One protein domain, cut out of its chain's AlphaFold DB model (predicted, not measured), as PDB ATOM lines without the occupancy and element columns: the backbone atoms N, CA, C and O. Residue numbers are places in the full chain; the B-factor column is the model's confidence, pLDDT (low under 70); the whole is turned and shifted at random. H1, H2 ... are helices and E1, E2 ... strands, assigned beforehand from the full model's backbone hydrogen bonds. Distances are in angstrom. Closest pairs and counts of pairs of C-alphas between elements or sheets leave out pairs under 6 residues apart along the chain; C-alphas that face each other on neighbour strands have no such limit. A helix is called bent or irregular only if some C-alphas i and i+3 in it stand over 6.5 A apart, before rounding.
ATOM      1  N   LYS A   5       2.790  52.267 306.391       56.62
ATOM      2  CA  LYS A   5       1.867  52.666 307.472       56.62
ATOM      3  C   LYS A   5       1.145  51.482 308.130       56.62
ATOM      4  O   LYS A   5       0.816  51.570 309.307       56.62
ATOM      5  N   LYS A   6       0.918  50.379 307.402       58.22
ATOM      6  CA  LYS A   6       0.166  49.217 307.910       58.22
ATOM      7  C   LYS A   6       0.968  48.366 308.907       58.22
ATOM      8  O   LYS A   6       0.369  47.583 309.626       58.22
ATOM      9  N   HIS A   7       2.291  48.515 308.962       65.88
ATOM     10  CA  HIS A   7       3.126  47.780 309.919       65.88
ATOM     11  C   HIS A   7       3.431  48.593 311.182       65.88
ATOM     12  O   HIS A   7       3.408  48.034 312.274       65.88
ATOM     13  N   ILE A   8       3.594  49.915 311.053       77.19
ATOM     14  CA  ILE A   8       3.926  50.807 312.177       77.19
ATOM     15  C   ILE A   8       2.894  50.721 313.310       77.19
ATOM     16  O   ILE A   8       3.269  50.666 314.479       77.19
ATOM     17  N   TRP A   9       1.595  50.682 312.994       77.25
ATOM     18  CA  TRP A   9       0.571  50.601 314.040       77.25
ATOM     19  C   TRP A   9       0.600  49.251 314.768       77.25
ATOM     20  O   TRP A   9       0.428  49.218 315.982       77.25
ATOM     21  N   MET A  10       0.853  48.143 314.057       80.44
ATOM     22  CA  MET A  10       0.908  46.810 314.667       80.44
ATOM     23  C   MET A  10       2.121  46.713 315.588       80.44
ATOM     24  O   MET A  10       2.013  46.225 316.706       80.44
ATOM     25  N   GLU A  11       3.264  47.256 315.171       83.06
ATOM     26  CA  GLU A  11       4.450  47.360 316.025       83.06
ATOM     27  C   GLU A  11       4.176  48.182 317.293       83.06
ATOM     28  O   GLU A  11       4.564  47.775 318.388       83.06
ATOM     29  N   GLN A  12       3.462  49.306 317.173       84.25
ATOM     30  CA  GLN A  12       3.052  50.119 318.322       84.25
ATOM     31  C   GLN A  12       2.091  49.366 319.248       84.25
ATOM     32  O   GLN A  12       2.276  49.398 320.465       84.25
ATOM     33  N   ALA A  13       1.107  48.661 318.689       83.94
ATOM     34  CA  ALA A  13       0.153  47.862 319.447       83.94
ATOM     35  C   ALA A  13       0.846  46.719 320.194       83.94
ATOM     36  O   ALA A  13       0.600  46.521 321.378       83.94
ATOM     37  N   LEU A  14       1.782  46.024 319.545       86.19
ATOM     38  CA  LEU A  14       2.567  44.964 320.171       86.19
ATOM     39  C   LEU A  14       3.507  45.492 321.246       86.19
ATOM     40  O   LEU A  14       3.659  44.851 322.285       86.19
ATOM     41  N   LYS A  15       4.124  46.657 321.031       88.00
ATOM     42  CA  LYS A  15       4.936  47.311 322.058       88.00
ATOM     43  C   LYS A  15       4.086  47.667 323.275       88.00
ATOM     44  O   LYS A  15       4.491  47.352 324.386       88.00
ATOM     45  N   LEU A  16       2.910  48.264 323.067       86.75
ATOM     46  CA  LEU A  16       2.000  48.616 324.153       86.75
ATOM     47  C   LEU A  16       1.475  47.371 324.877       86.75
ATOM     48  O   LEU A  16       1.543  47.326 326.094       86.75
ATOM     49  N   ASN A  17       1.045  46.342 324.146       87.12
ATOM     50  CA  ASN A  17       0.623  45.056 324.706       87.12
ATOM     51  C   ASN A  17       1.727  44.449 325.590       87.12
ATOM     52  O   ASN A  17       1.471  44.057 326.720       87.12
ATOM     53  N   LYS A  18       2.985  44.447 325.127       86.25
ATOM     54  CA  LYS A  18       4.131  44.007 325.941       86.25
ATOM     55  C   LYS A  18       4.341  44.874 327.184       86.25
ATOM     56  O   LYS A  18       4.643  44.331 328.240       86.25
ATOM     57  N   THR A  19       4.189  46.194 327.073       85.62
ATOM     58  CA  THR A  19       4.278  47.100 328.228       85.62
ATOM     59  C   THR A  19       3.185  46.803 329.249       85.62
ATOM     60  O   THR A  19       3.513  46.631 330.415       85.62
ATOM     61  N   ILE A  20       1.925  46.670 328.823       81.38
ATOM     62  CA  ILE A  20       0.804  46.330 329.712       81.38
ATOM     63  C   ILE A  20       1.046  44.975 330.366       81.38
ATOM     64  O   ILE A  20       0.954  44.873 331.580       81.38
ATOM     65  N   LYS A  21       1.449  43.956 329.600       81.44
ATOM     66  CA  LYS A  21       1.821  42.652 330.163       81.44
ATOM     67  C   LYS A  21       2.897  42.759 331.234       81.44
ATOM     68  O   LYS A  21       2.823  42.058 332.226       81.44
ATOM     69  N   ARG A  22       3.869  43.655 331.071       80.19
ATOM     70  CA  ARG A  22       4.904  43.883 332.083       80.19
ATOM     71  C   ARG A  22       4.388  44.656 333.302       80.19
ATOM     72  O   ARG A  22       4.782  44.348 334.413       80.19
ATOM     73  N   GLU A  23       3.568  45.685 333.105       78.56
ATOM     74  CA  GLU A  23       3.093  46.567 334.188       78.56
ATOM     75  C   GLU A  23       1.960  45.950 335.012       78.56
ATOM     76  O   GLU A  23       1.904  46.118 336.227       78.56
ATOM     77  N   VAL A  24       1.088  45.202 334.346       72.56
ATOM     78  CA  VAL A  24       0.016  44.397 334.944       72.56
ATOM     79  C   VAL A  24       0.538  43.003 335.309       72.56
ATOM     80  O   VAL A  24      -0.167  42.227 335.935       72.56
ATOM     81  N   ASP A  25       1.793  42.696 334.968       68.31
ATOM     82  CA  ASP A  25       2.458  41.426 335.278       68.31
ATOM     83  C   ASP A  25       1.712  40.195 334.729       68.31
ATOM     84  O   ASP A  25       1.683  39.117 335.317       68.31
ATOM     85  N   LEU A  26       1.079  40.365 333.569       72.81
ATOM     86  CA  LEU A  26       0.478  39.281 332.804       72.81
ATOM     87  C   LEU A  26       1.581  38.550 332.035       72.81
ATOM     88  O   LEU A  26       1.862  38.843 330.865       72.81
ATOM     89  N   TRP A  27       2.194  37.572 332.692       62.78
ATOM     90  CA  TRP A  27       3.096  36.621 332.056       62.78
ATOM     91  C   TRP A  27       2.287  35.538 331.356       62.78
ATOM     92  O   TRP A  27       2.018  34.471 331.888       62.78
ATOM     93  N   CYS A  28       1.888  35.820 330.118       56.50
ATOM     94  CA  CYS A  28       1.238  34.804 329.306       56.50
ATOM     95  C   CYS A  28       2.265  33.759 328.866       56.50
ATOM     96  O   CYS A  28       3.007  33.994 327.906       56.50
ATOM     97  N   ILE A  29       2.263  32.583 329.495       54.25
ATOM     98  CA  ILE A  29       2.668  31.381 328.768       54.25
ATOM     99  C   ILE A  29       1.579  31.186 327.719       54.25
ATOM    100  O   ILE A  29       0.398  31.071 328.040       54.25
ATOM    101  N   TYR A  30       1.957  31.265 326.445       49.84
ATOM    102  CA  TYR A  30       1.031  30.993 325.354       49.84
ATOM    103  C   TYR A  30       0.630  29.518 325.422       49.84
ATOM    104  O   TYR A  30       1.277  28.681 324.797       49.84
ATOM    105  N   SER A  31      -0.425  29.199 326.169       54.75
ATOM    106  CA  SER A  31      -1.181  27.983 325.910       54.75
ATOM    107  C   SER A  31      -1.961  28.174 324.609       54.75
ATOM    108  O   SER A  31      -2.309  29.292 324.217       54.75
ATOM    109  N   ASP A  32      -2.236  27.074 323.925       57.25
ATOM    110  CA  ASP A  32      -3.139  26.995 322.774       57.25
ATOM    111  C   ASP A  32      -4.541  27.574 323.054       57.25
ATOM    112  O   ASP A  32      -5.250  27.956 322.121       57.25
ATOM    113  N   LYS A  33      -4.913  27.700 324.334       61.06
ATOM    114  CA  LYS A  33      -6.161  28.313 324.808       61.06
ATOM    115  C   LYS A  33      -6.133  29.847 324.846       61.06
ATOM    116  O   LYS A  33      -7.192  30.463 324.766       61.06
ATOM    117  N   SER A  34      -4.960  30.481 324.926       67.25
ATOM    118  CA  SER A  34      -4.836  31.948 324.954       67.25
ATOM    119  C   SER A  34      -4.757  32.532 323.543       67.25
ATOM    120  O   SER A  34      -3.786  32.312 322.814       67.25
ATOM    121  N   LEU A  35      -5.740  33.348 323.154       74.88
ATOM    122  CA  LEU A  35      -5.739  33.978 321.834       74.88
ATOM    123  C   LEU A  35      -4.659  35.066 321.740       74.88
ATOM    124  O   LEU A  35      -4.636  36.013 322.528       74.88
ATOM    125  N   LYS A  36      -3.775  34.987 320.736       82.56
ATOM    126  CA  LYS A  36      -2.782  36.046 320.483       82.56
ATOM    127  C   LYS A  36      -3.479  37.342 320.075       82.56
ATOM    128  O   LYS A  36      -4.445  37.299 319.316       82.56
ATOM    129  N   PHE A  37      -2.951  38.496 320.491       85.31
ATOM    130  CA  PHE A  37      -3.512  39.800 320.114       85.31
ATOM    131  C   PHE A  37      -3.669  39.933 318.592       85.31
ATOM    132  O   PHE A  37      -4.731  40.298 318.104       85.31
ATOM    133  N   GLU A  38      -2.667  39.542 317.803       84.56
ATOM    134  CA  GLU A  38      -2.750  39.613 316.341       84.56
ATOM    135  C   GLU A  38      -3.831  38.694 315.756       84.56
ATOM    136  O   GLU A  38      -4.410  38.999 314.712       84.56
ATOM    137  N   GLU A  39      -4.091  37.557 316.399       86.38
ATOM    138  CA  GLU A  39      -5.136  36.621 315.992       86.38
ATOM    139  C   GLU A  39      -6.522  37.127 316.377       86.38
ATOM    140  O   GLU A  39      -7.427  37.052 315.548       86.38
ATOM    141  N   TYR A  40      -6.676  37.696 317.576       88.06
ATOM    142  CA  TYR A  40      -7.898  38.370 318.018       88.06
ATOM    143  C   TYR A  40      -8.330  39.422 317.006       88.06
ATOM    144  O   TYR A  40      -9.438  39.381 316.489       88.06
ATOM    145  N   ILE A  41      -7.408  40.285 316.613       86.81
ATOM    146  CA  ILE A  41      -7.653  41.366 315.665       86.81
ATOM    147  C   ILE A  41      -8.103  40.853 314.297       86.81
ATOM    148  O   ILE A  41      -9.046  41.383 313.706       86.81
ATOM    149  N   LYS A  42      -7.456  39.793 313.795       85.56
ATOM    150  CA  LYS A  42      -7.846  39.145 312.536       85.56
ATOM    151  C   LYS A  42      -9.234  38.509 312.637       85.56
ATOM    152  O   LYS A  42     -10.023  38.655 311.705       85.56
ATOM    153  N   LYS A  43      -9.529  37.810 313.739       87.31
ATOM    154  CA  LYS A  43     -10.806  37.112 313.968       87.31
ATOM    155  C   LYS A  43     -11.962  38.095 314.178       87.31
ATOM    156  O   LYS A  43     -13.004  37.937 313.550       87.31
ATOM    157  N   ALA A  44     -11.749  39.127 314.989       85.06
ATOM    158  CA  ALA A  44     -12.722  40.167 315.313       85.06
ATOM    159  C   ALA A  44     -12.914  41.198 314.186       85.06
ATOM    160  O   ALA A  44     -13.791  42.051 314.286       85.06
ATOM    161  N   LYS A  45     -12.116  41.122 313.107       85.00
ATOM    162  CA  LYS A  45     -12.154  42.051 311.963       85.00
ATOM    163  C   LYS A  45     -12.076  43.522 312.394       85.00
ATOM    164  O   LYS A  45     -12.737  44.372 311.805       85.00
ATOM    165  N   ILE A  46     -11.274  43.816 313.418       81.00
ATOM    166  CA  ILE A  46     -11.128  45.178 313.935       81.00
ATOM    167  C   ILE A  46     -10.442  46.049 312.882       81.00
ATOM    168  O   ILE A  46      -9.315  45.767 312.463       81.00
ATOM    169  N   ASP A  47     -11.124  47.120 312.478       75.88
ATOM    170  CA  ASP A  47     -10.541  48.165 311.648       75.88
ATOM    171  C   ASP A  47      -9.959  49.277 312.526       75.88
ATOM    172  O   ASP A  47     -10.665  50.108 313.090       75.88
ATOM    173  N   TYR A  48      -8.636  49.325 312.625       68.38
ATOM    174  CA  TYR A  48      -7.936  50.375 313.372       68.38
ATOM    175  C   TYR A  48      -7.988  51.756 312.723       68.38
ATOM    176  O   TYR A  48      -7.474  52.718 313.287       68.38
ATOM    177  N   GLN A  49      -8.532  51.883 311.513       68.88
ATOM    178  CA  GLN A  49      -8.882  53.209 311.017       68.88
ATOM    179  C   GLN A  49     -10.040  53.786 311.827       68.88
ATOM    180  O   GLN A  49     -10.051  54.988 312.068       68.88
ATOM    181  N   GLU A  50     -10.965  52.944 312.283       74.06
ATOM    182  CA  GLU A  50     -12.126  53.342 313.079       74.06
ATOM    183  C   GLU A  50     -11.823  53.350 314.586       74.06
ATOM    184  O   GLU A  50     -12.344  54.201 315.302       74.06
ATOM    185  N   PHE A  51     -10.932  52.465 315.050       77.44
ATOM    186  CA  PHE A  51     -10.553  52.322 316.460       77.44
ATOM    187  C   PHE A  51      -9.107  52.738 316.735       77.44
ATOM    188  O   PHE A  51      -8.184  52.373 316.006       77.44
ATOM    189  N   THR A  52      -8.858  53.413 317.860       85.00
ATOM    190  CA  THR A  52      -7.470  53.668 318.285       85.00
ATOM    191  C   THR A  52      -6.775  52.376 318.735       85.00
ATOM    192  O   THR A  52      -7.412  51.438 319.213       85.00
ATOM    193  N   VAL A  53      -5.437  52.330 318.656       86.19
ATOM    194  CA  VAL A  53      -4.638  51.193 319.170       86.19
ATOM    195  C   VAL A  53      -4.973  50.877 320.632       86.19
ATOM    196  O   VAL A  53      -5.035  49.711 321.010       86.19
ATOM    197  N   LYS A  54      -5.199  51.912 321.448       88.75
ATOM    198  CA  LYS A  54      -5.506  51.777 322.876       88.75
ATOM    199  C   LYS A  54      -6.898  51.194 323.105       88.75
ATOM    200  O   LYS A  54      -7.052  50.328 323.953       88.75
ATOM    201  N   GLU A  55      -7.880  51.616 322.316       87.62
ATOM    202  CA  GLU A  55      -9.244  51.091 322.387       87.62
ATOM    203  C   GLU A  55      -9.317  49.624 321.956       87.62
ATOM    204  O   GLU A  55      -9.874  48.800 322.675       87.62
ATOM    205  N   ALA A  56      -8.668  49.261 320.849       87.50
ATOM    206  CA  ALA A  56      -8.578  47.866 320.424       87.50
ATOM    207  C   ALA A  56      -7.864  46.980 321.463       87.50
ATOM    208  O   ALA A  56      -8.221  45.818 321.641       87.50
ATOM    209  N   LEU A  57      -6.856  47.524 322.154       89.19
ATOM    210  CA  LEU A  57      -6.145  46.810 323.211       89.19
ATOM    211  C   LEU A  57      -6.993  46.653 324.476       89.19
ATOM    212  O   LEU A  57      -7.004  45.572 325.052       89.19
ATOM    213  N   LYS A  58      -7.735  47.692 324.876       89.88
ATOM    214  CA  LYS A  58      -8.696  47.607 325.981       89.88
ATOM    215  C   LYS A  58      -9.733  46.515 325.702       89.88
ATOM    216  O   LYS A  58      -9.847  45.589 326.495       89.88
ATOM    217  N   ARG A  59     -10.363  46.535 324.521       89.88
ATOM    218  CA  ARG A  59     -11.319  45.497 324.093       89.88
ATOM    219  C   ARG A  59     -10.721  44.094 324.096       89.88
ATOM    220  O   ARG A  59     -11.366  43.162 324.553       89.88
ATOM    221  N   TYR A  60      -9.476  43.937 323.647       90.12
ATOM    222  CA  TYR A  60      -8.794  42.646 323.719       90.12
ATOM    223  C   TYR A  60      -8.728  42.105 325.153       90.12
ATOM    224  O   TYR A  60      -9.035  40.937 325.361       90.12
ATOM    225  N   TYR A  61      -8.362  42.935 326.131       89.06
ATOM    226  CA  TYR A  61      -8.293  42.500 327.528       89.06
ATOM    227  C   TYR A  61      -9.663  42.272 328.175       89.06
ATOM    228  O   TYR A  61      -9.773  41.445 329.072       89.06
ATOM    229  N   GLU A  62     -10.697  42.983 327.728       90.94
ATOM    230  CA  GLU A  62     -12.070  42.797 328.211       90.94
ATOM    231  C   GLU A  62     -12.740  41.545 327.626       90.94
ATOM    232  O   GLU A  62     -13.571  40.929 328.285       90.94
ATOM    233  N   GLU A  63     -12.392  41.166 326.393       90.19
ATOM    234  CA  GLU A  63     -13.058  40.094 325.642       90.19
ATOM    235  C   GLU A  63     -12.309  38.744 325.678       90.19
ATOM    236  O   GLU A  63     -12.831  37.754 325.166       90.19
ATOM    237  N   ASN A  64     -11.086  38.675 326.221       86.94
ATOM    238  CA  ASN A  64     -10.274  37.450 326.224       86.94
ATOM    239  C   ASN A  64      -9.855  37.037 327.641       86.94
ATOM    240  O   ASN A  64      -9.633  37.876 328.509       86.94
ATOM    241  N   GLU A  65      -9.697  35.730 327.840       87.00
ATOM    242  CA  GLU A  65      -9.092  35.162 329.045       87.00
ATOM    243  C   GLU A  65      -7.562  35.126 328.907       87.00
ATOM    244  O   GLU A  65      -7.019  34.927 327.812       87.00
ATOM    245  N   PHE A  66      -6.861  35.286 330.030       82.31
ATOM    246  CA  PHE A  66      -5.400  35.301 330.070       82.31
ATOM    247  C   PHE A  66      -4.875  34.309 331.086       82.31
ATOM    248  O   PHE A  66      -5.269  34.339 332.246       82.31
ATOM    249  N   PHE A  67      -3.947  33.467 330.646       80.88
ATOM    250  CA  PHE A  67      -3.305  32.481 331.498       80.88
ATOM    251  C   PHE A  67      -1.948  32.995 331.976       80.88
ATOM    252  O   PHE A  67      -1.235  33.670 331.232       80.88
ATOM    253  N   THR A  68      -1.602  32.662 333.208       75.19
ATOM    254  CA  THR A  68      -0.277  32.807 333.820       75.19
ATOM    255  C   THR A  68      -0.039  31.603 334.732       75.19
ATOM    256  O   THR A  68      -0.946  30.805 334.929       75.19
ATOM    257  N   ASN A  69       1.158  31.439 335.280       70.56
ATOM    258  CA  ASN A  69       1.462  30.417 336.286       70.56
ATOM    259  C   ASN A  69       1.777  31.071 337.640       70.56
ATOM    260  O   ASN A  69       1.776  32.297 337.743       70.56
ATOM    261  N   HIS A  70       2.084  30.251 338.647       67.75
ATOM    262  CA  HIS A  70       2.403  30.626 340.031       67.75
ATOM    263  C   HIS A  70       3.505  31.690 340.222       67.75
ATOM    264  O   HIS A  70       3.523  32.338 341.266       67.75
ATOM    265  N   SER A  71       4.376  31.957 339.238       63.34
ATOM    266  CA  SER A  71       5.398  33.014 339.360       63.34
ATOM    267  C   SER A  71       4.816  34.437 339.361       63.34
ATOM    268  O   SER A  71       5.534  35.406 339.572       63.34
ATOM    269  N   PHE A  72       3.515  34.582 339.099       63.31
ATOM    270  CA  PHE A  72       2.772  35.844 339.199       63.31
ATOM    271  C   PHE A  72       2.379  36.239 340.639       63.31
ATOM    272  O   PHE A  72       1.699  37.251 340.847       63.31
ATOM    273  N   LEU A  73       2.720  35.410 341.629       63.62
ATOM    274  CA  LEU A  73       2.333  35.616 343.019       63.62
ATOM    275  C   LEU A  73       3.265  36.585 343.738       63.62
ATOM    276  O   LEU A  73       4.459  36.623 343.453       63.62
ATOM    277  N   ASP A  92      -1.976  26.462 336.551       84.81
ATOM    278  CA  ASP A  92      -2.332  27.549 335.658       84.81
ATOM    279  C   ASP A  92      -3.320  28.474 336.370       84.81
ATOM    280  O   ASP A  92      -4.215  28.061 337.108       84.81
ATOM    281  N   ILE A  93      -3.170  29.761 336.118       83.25
ATOM    282  CA  ILE A  93      -3.952  30.828 336.709       83.25
ATOM    283  C   ILE A  93      -4.616  31.558 335.557       83.25
ATOM    284  O   ILE A  93      -3.948  32.170 334.719       83.25
ATOM    285  N   LYS A  94      -5.937  31.527 335.524       87.00
ATOM    286  CA  LYS A  94      -6.715  32.184 334.489       87.00
ATOM    287  C   LYS A  94      -7.329  33.459 335.038       87.00
ATOM    288  O   LYS A  94      -8.052  33.429 336.027       87.00
ATOM    289  N   TYR A  95      -7.053  34.578 334.388       88.00
ATOM    290  CA  TYR A  95      -7.693  35.856 334.654       88.00
ATOM    291  C   TYR A  95      -8.772  36.143 333.605       88.00
ATOM    292  O   TYR A  95      -8.501  36.087 332.401       88.00
ATOM    293  N   SER A  96      -9.954  36.521 334.091       89.62
ATOM    294  CA  SER A  96     -11.103  36.945 333.292       89.62
ATOM    295  C   SER A  96     -11.576  38.319 333.767       89.62
ATOM    296  O   SER A  96     -11.809  38.550 334.959       89.62
ATOM    297  N   TYR A  97     -11.695  39.265 332.834       91.12
ATOM    298  CA  TYR A  97     -12.026  40.655 333.142       91.12
ATOM    299  C   TYR A  97     -13.373  40.775 333.868       91.12
ATOM    300  O   TYR A  97     -14.380  40.238 333.419       91.12
ATOM    301  N   LYS A  98     -13.385  41.473 335.012       91.69
ATOM    302  CA  LYS A  98     -14.518  41.607 335.955       91.69
ATOM    303  C   LYS A  98     -15.100  40.299 336.523       91.69
ATOM    304  O   LYS A  98     -15.882  40.374 337.467       91.69
ATOM    305  N   GLU A  99     -14.678  39.134 336.044       89.81
ATOM    306  CA  GLU A  99     -15.093  37.813 336.535       89.81
ATOM    307  C   GLU A  99     -14.133  37.252 337.594       89.81
ATOM    308  O   GLU A  99     -14.562  36.534 338.496       89.81
ATOM    309  N   GLY A 100     -12.857  37.653 337.563       88.81
ATOM    310  CA  GLY A 100     -11.880  37.352 338.608       88.81
ATOM    311  C   GLY A 100     -10.743  36.448 338.144       88.81
ATOM    312  O   GLY A 100     -10.279  36.546 337.010       88.81
ATOM    313  N   ILE A 101     -10.240  35.629 339.071       87.31
ATOM    314  CA  ILE A 101      -9.131  34.700 338.851       87.31
ATOM    315  C   ILE A 101      -9.606  33.283 339.181       87.31
ATOM    316  O   ILE A 101     -10.198  33.063 340.237       87.31
ATOM    317  N   GLU A 102      -9.318  32.339 338.293       88.00
ATOM    318  CA  GLU A 102      -9.576  30.909 338.439       88.00
ATOM    319  C   GLU A 102      -8.247  30.143 338.479       88.00
ATOM    320  O   GLU A 102      -7.318  30.457 337.732       88.00
ATOM    321  N   PHE A 103      -8.165  29.125 339.337       86.75
ATOM    322  CA  PHE A 103      -7.020  28.220 339.404       86.75
ATOM    323  C   PHE A 103      -7.322  26.928 338.668       86.75
ATOM    324  O   PHE A 103      -8.367  26.316 338.878       86.75
ATOM    325  N   ILE A 104      -6.376  26.491 337.851       87.69
ATOM    326  CA  ILE A 104      -6.477  25.286 337.043       87.69
ATOM    327  C   ILE A 104      -5.266  24.419 337.399       87.69
ATOM    328  O   ILE A 104      -4.212  24.543 336.772       87.69
ATOM    329  N   PRO A 105      -5.374  23.582 338.447       87.38
ATOM    330  CA  PRO A 105      -4.306  22.667 338.812       87.38
ATOM    331  C   PRO A 105      -4.196  21.547 337.772       87.38
ATOM    332  O   PRO A 105      -5.205  21.049 337.265       87.38
ATOM    333  N   PHE A 106      -2.975  21.123 337.474       87.56
ATOM    334  CA  PHE A 106      -2.708  19.973 336.622       87.56
ATOM    335  C   PHE A 106      -1.536  19.159 337.164       87.56
ATOM    336  O   PHE A 106      -0.526  19.689 337.632       87.56
ATOM    337  N   GLU A 164      -6.708  33.927 353.194       85.06
ATOM    338  CA  GLU A 164      -5.625  34.892 352.972       85.06
ATOM    339  C   GLU A 164      -5.191  34.917 351.501       85.06
ATOM    340  O   GLU A 164      -5.073  35.983 350.889       85.06
ATOM    341  N   ILE A 165      -5.062  33.728 350.920       82.94
ATOM    342  CA  ILE A 165      -4.711  33.510 349.523       82.94
ATOM    343  C   ILE A 165      -5.799  34.103 348.614       82.94
ATOM    344  O   ILE A 165      -5.521  34.970 347.781       82.94
ATOM    345  N   GLN A 166      -7.065  33.758 348.856       85.88
ATOM    346  CA  GLN A 166      -8.219  34.288 348.126       85.88
ATOM    347  C   GLN A 166      -8.326  35.817 348.192       85.88
ATOM    348  O   GLN A 166      -8.635  36.475 347.195       85.88
ATOM    349  N   ASN A 167      -8.062  36.417 349.354       87.56
ATOM    350  CA  ASN A 167      -8.096  37.870 349.511       87.56
ATOM    351  C   ASN A 167      -7.011  38.562 348.675       87.56
ATOM    352  O   ASN A 167      -7.278  39.599 348.061       87.56
ATOM    353  N   THR A 168      -5.813  37.985 348.623       84.44
ATOM    354  CA  THR A 168      -4.710  38.496 347.804       84.44
ATOM    355  C   THR A 168      -5.058  38.452 346.318       84.44
ATOM    356  O   THR A 168      -4.898  39.457 345.619       84.44
ATOM    357  N   PHE A 169      -5.653  37.355 345.845       84.50
ATOM    358  CA  PHE A 169      -6.101  37.242 344.456       84.50
ATOM    359  C   PHE A 169      -7.205  38.217 344.085       84.50
ATOM    360  O   PHE A 169      -7.136  38.843 343.028       84.50
ATOM    361  N   LYS A 170      -8.187  38.422 344.966       87.50
ATOM    362  CA  LYS A 170      -9.246  39.415 344.741       87.50
ATOM    363  C   LYS A 170      -8.677  40.821 344.572       87.50
ATOM    364  O   LYS A 170      -9.075  41.523 343.646       87.50
ATOM    365  N   ARG A 171      -7.716  41.219 345.414       86.88
ATOM    366  CA  ARG A 171      -7.035  42.520 345.285       86.88
ATOM    367  C   ARG A 171      -6.270  42.628 343.968       86.88
ATOM    368  O   ARG A 171      -6.316  43.668 343.319       86.88
ATOM    369  N   ARG A 172      -5.601  41.553 343.545       83.88
ATOM    370  CA  ARG A 172      -4.866  41.525 342.275       83.88
ATOM    371  C   ARG A 172      -5.800  41.630 341.068       83.88
ATOM    372  O   ARG A 172      -5.552  42.446 340.188       83.88
ATOM    373  N   ALA A 173      -6.906  40.889 341.068       87.44
ATOM    374  CA  ALA A 173      -7.932  40.972 340.031       87.44
ATOM    375  C   ALA A 173      -8.550  42.380 339.945       87.44
ATOM    376  O   ALA A 173      -8.756  42.904 338.853       87.44
ATOM    377  N   GLN A 174      -8.807  43.023 341.091       89.38
ATOM    378  CA  GLN A 174      -9.272  44.414 341.144       89.38
ATOM    379  C   GLN A 174      -8.259  45.376 340.522       89.38
ATOM    380  O   GLN A 174      -8.631  46.166 339.659       89.38
ATOM    381  N   PHE A 175      -6.981  45.253 340.887       86.81
ATOM    382  CA  PHE A 175      -5.907  46.047 340.291       86.81
ATOM    383  C   PHE A 175      -5.849  45.889 338.760       86.81
ATOM    384  O   PHE A 175      -5.703  46.881 338.046       86.81
ATOM    385  N   PHE A 176      -6.025  44.673 338.232       86.88
ATOM    386  CA  PHE A 176      -6.058  44.432 336.782       86.88
ATOM    387  C   PHE A 176      -7.249  45.110 336.109       86.88
ATOM    388  O   PHE A 176      -7.074  45.787 335.095       86.88
ATOM    389  N   ASN A 177      -8.442  44.981 336.695       90.50
ATOM    390  CA  ASN A 177      -9.643  45.646 336.197       90.50
ATOM    391  C   ASN A 177      -9.452  47.169 336.142       90.50
ATOM    392  O   ASN A 177      -9.733  47.786 335.116       90.50
ATOM    393  N   GLU A 178      -8.938  47.772 337.216       90.06
ATOM    394  CA  GLU A 178      -8.682  49.214 337.288       90.06
ATOM    395  C   GLU A 178      -7.655  49.672 336.250       90.06
ATOM    396  O   GLU A 178      -7.864  50.688 335.586       90.06
ATOM    397  N   TYR A 179      -6.572  48.915 336.062       88.75
ATOM    398  CA  TYR A 179      -5.553  49.256 335.074       88.75
ATOM    399  C   TYR A 179      -6.102  49.176 333.641       88.75
ATOM    400  O   TYR A 179      -5.874  50.088 332.846       88.75
ATOM    401  N   ILE A 180      -6.859  48.122 333.306       89.19
ATOM    402  CA  ILE A 180      -7.504  47.978 331.988       89.19
ATOM    403  C   ILE A 180      -8.452  49.155 331.723       89.19
ATOM    404  O   ILE A 180      -8.464  49.708 330.622       89.19
ATOM    405  N   GLU A 181      -9.202  49.596 332.736       90.00
ATOM    406  CA  GLU A 181     -10.105  50.744 332.621       90.00
ATOM    407  C   GLU A 181      -9.368  52.061 332.356       90.00
ATOM    408  O   GLU A 181      -9.869  52.903 331.606       90.00
ATOM    409  N   GLN A 182      -8.168  52.217 332.922       88.00
ATOM    410  CA  GLN A 182      -7.318  53.397 332.766       88.00
ATOM    411  C   GLN A 182      -6.587  53.465 331.421       88.00
ATOM    412  O   GLN A 182      -6.026  54.522 331.120       88.00
ATOM    413  N   ILE A 183      -6.589  52.402 330.600       86.25
ATOM    414  CA  ILE A 183      -6.018  52.436 329.246       86.25
ATOM    415  C   ILE A 183      -6.717  53.566 328.470       86.25
ATOM    416  O   ILE A 183      -7.902  53.450 328.150       86.25
TER     417      ILE A 183
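What this domain is: This is residues 5 to 73, 92 to 106 and 164 to 183 of the 194 residues of an uncharacterized protein of Bacillus megaterium (UniProt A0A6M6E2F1). An elongated model of two groups joined through helix H3: toward one end of the long axis is a small three-stranded sheet with the long helix H4 packed on it, mostly through contacts with E3, and toward the other end are the long helix H1 and the short helix H2. H3 touches H1 and also the last turn of H4, while the outer ends of H1 and H4 make the length of the whole. The printed part has 104 residues with four named helices and three named strands, in the order H1 H2 H3 E1 E2 E3 H4; the sheet, in the order E1 E2 E3, is antiparallel, and the class is mixed, helices and strands. It is compact by its radius of gyration of the C-alphas, 14.2 A, and spans 49 by 28 by 20 A.

Where its parts are: H1 is residues 5 to 23, 27.4 A from first to last C-alpha, beginning at C-alpha 5 (1.867, 52.666, 307.472); it is neither bent nor irregular, but only just: C-alphas 6 and 9 are 6.3 A apart. H2 is residues 37 to 44, 10.4 A, and H3 is residues 53 to 63, 15.4 A. E1 is residues 66 to 69, 10.5 A. E2 is residues 92 to 96, 13.1 A, and E3 is residues 100 to 106, 19.8 A. H4 is residues 164 to 182, 27.5 A, ending at C-alpha 182 (-7.318, 53.397, 332.766).

How they stand to each other: H1 touches H3 with residues 9 to 17 alone, at a steep tilt of 53 degrees, the same way; the closest C-alphas, of Ala 13 and Val 53, are 5.8 A apart. H2 is close but not clearly touching to H3, the closest C-alphas being those of Phe 37 and Tyr 60, 7.0 A. E1 and E2 are antiparallel, with N 68 and O 93 at 2.8 A. E2 and E3 form a hairpin, with N 94 and O 102 at 2.8 A. H4 is on the sheet with residues 166 to 177, and the two make two layers, a helix on one face of a sheet; the closest C-alphas of H4 and E3, of Ala 173 and Gly 100, are 5.5 A apart. H4 touches H3 with residues 180 to 181 alone, the C-alphas of Ile 180 and Lys 58 being closest at 6.1 A; they run opposite ways at a shallow tilt of 34.5 degrees, only just short of steep. H1 and H4 are apart. In H2, H3 and H4 every O i to N i+4 pair is within hydrogen-bond range, in H1 13 of 15.

The domain as a whole: The C-alphas farthest apart, of Lys 5 and Glu 164, are 49.4 A apart. Residues 74 to 91 and 107 to 163 are not printed, with C-alpha gaps of 11.9 A and 22.3 A. The link from H1 to H2, residues 24 to 36, is long. The mean pLDDT of the printed part is 81.0; residues 5 to 7, 25, 27 to 34, 48 to 49 and 70 to 73 are under 70.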